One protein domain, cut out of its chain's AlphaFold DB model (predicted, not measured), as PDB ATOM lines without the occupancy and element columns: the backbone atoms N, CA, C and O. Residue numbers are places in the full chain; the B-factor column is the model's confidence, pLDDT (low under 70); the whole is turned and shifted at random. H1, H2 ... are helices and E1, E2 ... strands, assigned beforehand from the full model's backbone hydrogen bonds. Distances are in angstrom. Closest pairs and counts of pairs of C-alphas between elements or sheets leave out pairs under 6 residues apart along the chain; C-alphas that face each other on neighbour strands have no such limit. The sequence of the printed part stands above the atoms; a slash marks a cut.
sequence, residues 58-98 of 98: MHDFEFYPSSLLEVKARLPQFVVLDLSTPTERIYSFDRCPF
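What this domain is: This is residues 58 to 98 of the 98 residues of an uncharacterized protein of Vibrio mediterranei (UniProt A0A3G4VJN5). A hairpin of two strands, E2 and E3, has one short helix, H1, packed on E2; the short strand E1 and the residues before it fold back as a small turn set off from the hairpin. The printed part has 41 residues, with E1, H1, E2, E3 in order, an antiparallel sheet and a mixed class. It is elongated, 33 by 19 by 17 A, and only just compact, close to loose, with a radius of gyration of the C-alphas of 10.8 A.

Where its parts are: Find C-alpha 62 at (5.005, 109.306, -12.290), where E1, residues 62 to 64, begins, 6.9 A long. H1, residues 68 to 74, spans 10.0 A; E2, residues 78 to 82, 12.6 A; E3, residues 90 to 95, 17.0 A, ending at C-alpha 95 at (21.922, 100.010, -20.343).

How they stand to each other: Residues 58 to 59 pair antiparallel with 62 to 63 of E1, which is apart from H1, E2 and E3. In H1 every O i to N i+4 pair is within hydrogen-bond range. Its closest C-alphas to E2, Lys 72 and Val 80, are 6.3 A apart; H1 and E3 are only just apart, at 8.2 A. In the hairpin E2 and E3, antiparallel at 153 degrees, look at N 79 and O 94, 2.8 A, within hydrogen-bond range.

The domain as a whole: The farthest C-alphas, Asp 60 and Phe 98, are 34.2 A apart. The printed part has no cut and no long link; pLDDT is under 70 at residues 97 to 98.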
ATOM      1  N   MET A  58       3.807 103.358  -9.469       93.00
ATOM      2  CA  MET A  58       3.387 104.333 -10.472       93.00
ATOM      3  C   MET A  58       2.074 104.985 -10.028       93.00
ATOM      4  O   MET A  58       1.116 104.274  -9.728       93.00
ATOM      5  N   HIS A  59       2.022 106.315 -10.018       91.44
ATOM      6  CA  HIS A  59       0.823 107.109  -9.747       91.44
ATOM      7  C   HIS A  59       0.809 108.317 -10.691       91.44
ATOM      8  O   HIS A  59       1.841 108.958 -10.851       91.44
ATOM      9  N   ASP A  60      -0.315 108.594 -11.360       89.38
ATOM     10  CA  ASP A  60      -0.445 109.692 -12.341       89.38
ATOM     11  C   ASP A  60       0.690 109.765 -13.391       89.38
ATOM     12  O   ASP A  60       1.165 110.838 -13.752       89.38
ATOM     13  N   PHE A  61       1.134 108.612 -13.914       88.75
ATOM     14  CA  PHE A  61       2.268 108.494 -14.855       88.75
ATOM     15  C   PHE A  61       3.634 108.943 -14.307       88.75
ATOM     16  O   PHE A  61       4.586 109.124 -15.073       88.75
ATOM     17  N   GLU A  62       3.755 109.059 -12.992       93.38
ATOM     18  CA  GLU A  62       5.005 109.306 -12.290       93.38
ATOM     19  C   GLU A  62       5.387 108.106 -11.426       93.38
ATOM     20  O   GLU A  62       4.538 107.333 -10.979       93.38
ATOM     21  N   PHE A  63       6.683 107.949 -11.185       94.75
ATOM     22  CA  PHE A  63       7.234 106.857 -10.395       94.75
ATOM     23  C   PHE A  63       7.735 107.339  -9.034       94.75
ATOM     24  O   PHE A  63       8.320 108.420  -8.906       94.75
ATOM     25  N   TYR A  64       7.542 106.481  -8.032       93.81
ATOM     26  CA  TYR A  64       7.893 106.712  -6.636       93.81
ATOM     27  C   TYR A  64       8.604 105.497  -6.046       93.81
ATOM     28  O   TYR A  64       8.201 104.368  -6.341       93.81
ATOM     29  N   PRO A  65       9.610 105.687  -5.181       93.00
ATOM     30  CA  PRO A  65      10.185 106.965  -4.746       93.00
ATOM     31  C   PRO A  65      11.024 107.629  -5.842       93.00
ATOM     32  O   PRO A  65      11.495 106.971  -6.764       93.00
ATOM     33  N   SER A  66      11.199 108.947  -5.751       92.75
ATOM     34  CA  SER A  66      11.773 109.752  -6.835       92.75
ATOM     35  C   SER A  66      13.139 110.354  -6.531       92.75
ATOM     36  O   SER A  66      13.624 111.180  -7.296       92.75
ATOM     37  N   SER A  67      13.779 109.964  -5.430       93.00
ATOM     38  CA  SER A  67      15.159 110.359  -5.146       93.00
ATOM     39  C   SER A  67      16.114 109.711  -6.148       93.00
ATOM     40  O   SER A  67      16.136 108.489  -6.272       93.00
ATOM     41  N   LEU A  68      16.952 110.503  -6.826       92.38
ATOM     42  CA  LEU A  68      17.929 109.988  -7.797       92.38
ATOM     43  C   LEU A  68      18.846 108.914  -7.191       92.38
ATOM     44  O   LEU A  68      19.180 107.935  -7.858       92.38
ATOM     45  N   LEU A  69      19.248 109.093  -5.929       93.62
ATOM     46  CA  LEU A  69      20.086 108.129  -5.217       93.62
ATOM     47  C   LEU A  69      19.368 106.784  -5.074       93.62
ATOM     48  O   LEU A  69      19.957 105.734  -5.315       93.62
ATOM     49  N   GLU A  70      18.087 106.825  -4.726       94.12
ATOM     50  CA  GLU A  70      17.279 105.629  -4.533       94.12
ATOM     51  C   GLU A  70      16.942 104.948  -5.862       94.12
ATOM     52  O   GLU A  70      16.993 103.722  -5.964       94.12
ATOM     53  N   VAL A  71      16.702 105.745  -6.906       94.44
ATOM     54  CA  VAL A  71      16.539 105.255  -8.276       94.44
ATOM     55  C   VAL A  71      17.774 104.475  -8.721       94.44
ATOM     56  O   VAL A  71      17.646 103.332  -9.155       94.44
ATOM     57  N   LYS A  72      18.973 105.039  -8.537       94.19
ATOM     58  CA  LYS A  72      20.238 104.360  -8.858       94.19
ATOM     59  C   LYS A  72      20.470 103.107  -8.013       94.19
ATOM     60  O   LYS A  72      20.941 102.105  -8.537       94.19
ATOM     61  N   ALA A  73      20.125 103.146  -6.725       94.75
ATOM     62  CA  ALA A  73      20.309 102.011  -5.822       94.75
ATOM     63  C   ALA A  73      19.403 100.819  -6.172       94.75
ATOM     64  O   ALA A  73      19.831  99.671  -6.076       94.75
ATOM     65  N   ARG A  74      18.158 101.081  -6.586       95.06
ATOM     66  CA  ARG A  74      17.175 100.044  -6.937       95.06
ATOM     67  C   ARG A  74      17.318  99.528  -8.372       95.06
ATOM     68  O   ARG A  74      16.842  98.436  -8.671       95.06
ATOM     69  N   LEU A  75      17.956 100.299  -9.253       93.31
ATOM     70  CA  LEU A  75      18.162  99.973 -10.668       93.31
ATOM     71  C   LEU A  75      19.658 100.009 -11.053       93.31
ATOM     72  O   LEU A  75      20.034 100.746 -11.967       93.31
ATOM     73  N   PRO A  76      20.529  99.218 -10.394       91.69
ATOM     74  CA  PRO A  76      21.979  99.262 -10.611       91.69
ATOM     75  C   PRO A  76      22.416  98.804 -12.011       91.69
ATOM     76  O   PRO A  76      23.527  99.093 -12.442       91.69
ATOM     77  N   GLN A  77      21.554  98.083 -12.730       91.00
ATOM     78  CA  GLN A  77      21.794  97.620 -14.096       91.00
ATOM     79  C   GLN A  77      21.625  98.718 -15.162       91.00
ATOM     80  O   GLN A  77      21.877  98.466 -16.342       91.00
ATOM     81  N   PHE A  78      21.179  99.913 -14.764       92.56
ATOM     82  CA  PHE A  78      20.966 101.046 -15.655       92.56
ATOM     83  C   PHE A  78      21.876 102.221 -15.297       92.56
ATOM     84  O   PHE A  78      22.068 102.566 -14.129       92.56
ATOM     85  N   VAL A  79      22.372 102.905 -16.324       93.00
ATOM     86  CA  VAL A  79      22.968 104.232 -16.184       93.00
ATOM     87  C   VAL A  79      21.827 105.239 -16.101       93.00
ATOM     88  O   VAL A  79      21.105 105.448 -17.075       93.00
ATOM     89  N   VAL A  80      21.658 105.856 -14.930       94.69
ATOM     90  CA  VAL A  80      20.601 106.849 -14.684       94.69
ATOM     91  C   VAL A  80      21.169 108.262 -14.798       94.69
ATOM     92  O   VAL A  80      22.057 108.645 -14.024       94.69
ATOM     93  N   LEU A  81      20.627 109.044 -15.731       94.75
ATOM     94  CA  LEU A  81      20.964 110.452 -15.945       94.75
ATOM     95  C   LEU A  81      19.817 111.354 -15.492       94.75
ATOM     96  O   LEU A  81      18.652 111.087 -15.785       94.75
ATOM     97  N   ASP A  82      20.169 112.439 -14.807       95.00
ATOM     98  CA  ASP A  82      19.216 113.460 -14.389       95.00
ATOM     99  C   ASP A  82      19.026 114.504 -15.493       95.00
ATOM    100  O   ASP A  82      19.966 115.211 -15.851       95.00
ATOM    101  N   LEU A  83      17.813 114.570 -16.038       95.62
ATOM    102  CA  LEU A  83      17.377 115.538 -17.046       95.62
ATOM    103  C   LEU A  83      16.260 116.439 -16.494       95.62
ATOM    104  O   LEU A  83      15.461 116.985 -17.256       95.62
ATOM    105  N   SER A  84      16.167 116.550 -15.166       93.12
ATOM    106  CA  SER A  84      15.137 117.338 -14.498       93.12
ATOM    107  C   SER A  84      15.212 118.814 -14.885       93.12
ATOM    108  O   SER A  84      16.281 119.396 -15.068       93.12
ATOM    109  N   THR A  85      14.044 119.436 -14.962       90.75
ATOM    110  CA  THR A  85      13.867 120.881 -15.107       90.75
ATOM    111  C   THR A  85      13.430 121.470 -13.758       90.75
ATOM    112  O   THR A  85      13.089 120.721 -12.840       90.75
ATOM    113  N   PRO A  86      13.374 122.805 -13.595       89.19
ATOM    114  CA  PRO A  86      12.860 123.406 -12.362       89.19
ATOM    115  C   PRO A  86      11.419 122.995 -12.010       89.19
ATOM    116  O   PRO A  86      11.004 123.128 -10.861       89.19
ATOM    117  N   THR A  87      10.644 122.516 -12.987       88.69
ATOM    118  CA  THR A  87       9.229 122.164 -12.823       88.69
ATOM    119  C   THR A  87       8.967 120.662 -12.825       88.69
ATOM    120  O   THR A  87       7.997 120.230 -12.202       88.69
ATOM    121  N   GLU A  88       9.806 119.865 -13.486       90.75
ATOM    122  CA  GLU A  88       9.603 118.426 -13.660       90.75
ATOM    123  C   GLU A  88      10.861 117.636 -13.318       90.75
ATOM    124  O   GLU A  88      11.968 118.001 -13.710       90.75
ATOM    125  N   ARG A  89      10.678 116.494 -12.654       94.19
ATOM    126  CA  ARG A  89      11.759 115.547 -12.400       94.19
ATOM    127  C   ARG A  89      11.761 114.480 -13.485       94.19
ATOM    128  O   ARG A  89      10.798 113.726 -13.607       94.19
ATOM    129  N   ILE A  90      12.822 114.432 -14.281       95.94
ATOM    130  CA  ILE A  90      12.896 113.563 -15.460       95.94
ATOM    131  C   ILE A  90      14.215 112.808 -15.435       95.94
ATOM    132  O   ILE A  90      15.280 113.420 -15.416       95.94
ATOM    133  N   TYR A  91      14.144 111.482 -15.485       96.62
ATOM    134  CA  TYR A  91      15.317 110.615 -15.505       96.62
ATOM    135  C   TYR A  91      15.397 109.835 -16.810       96.62
ATOM    136  O   TYR A  91      14.401 109.280 -17.277       96.62
ATOM    137  N   SER A  92      16.591 109.800 -17.398       95.69
ATOM    138  CA  SER A  92      16.905 108.925 -18.526       95.69
ATOM    139  C   SER A  92      17.594 107.664 -18.030       95.69
ATOM    140  O   SER A  92      18.391 107.721 -17.090       95.69
ATOM    141  N   PHE A  93      17.288 106.540 -18.669       95.50
ATOM    142  CA  PHE A  93      17.835 105.233 -18.330       95.50
ATOM    143  C   PHE A  93      18.439 104.610 -19.575       95.50
ATOM    144  O   PHE A  93      17.733 104.390 -20.559       95.50
ATOM    145  N   ASP A  94      19.723 104.282 -19.508       93.00
ATOM    146  CA  ASP A  94      20.412 103.521 -20.545       93.00
ATOM    147  C   ASP A  94      20.998 102.234 -19.961       93.00
ATOM    148  O   ASP A  94      21.190 102.123 -18.746       93.00
ATOM    149  N   ARG A  95      21.253 101.231 -20.802       86.44
ATOM    150  CA  ARG A  95      21.922 100.010 -20.343       86.44
ATOM    151  C   ARG A  95      23.417 100.281 -20.355       86.44
ATOM    152  O   ARG A  95      23.920 100.844 -21.318       86.44
ATOM    153  N   CYS A  96      24.135  99.869 -19.310       72.25
ATOM    154  CA  CYS A  96      25.594  99.953 -19.334       72.25
ATOM    155  C   CYS A  96      26.122  99.261 -20.607       72.25
ATOM    156  O   CYS A  96      25.835  98.074 -20.784       72.25
ATOM    157  N   PRO A  97      26.855  99.964 -21.495       66.62
ATOM    158  CA  PRO A  97      27.587  99.298 -22.558       66.62
ATOM    159  C   PRO A  97      28.699  98.493 -21.882       66.62
ATOM    160  O   PRO A  97      29.526  99.058 -21.167       66.62
ATOM    161  N   PHE A  98      28.621  97.172 -22.007       58.31
ATOM    162  CA  PHE A  98      29.618  96.232 -21.489       58.31
ATOM    163  C   PHE A  98      30.952  96.407 -22.216       58.31
ATOM    164  O   PHE A  98      30.912  96.611 -23.454       58.31
TER     165      PHE A  98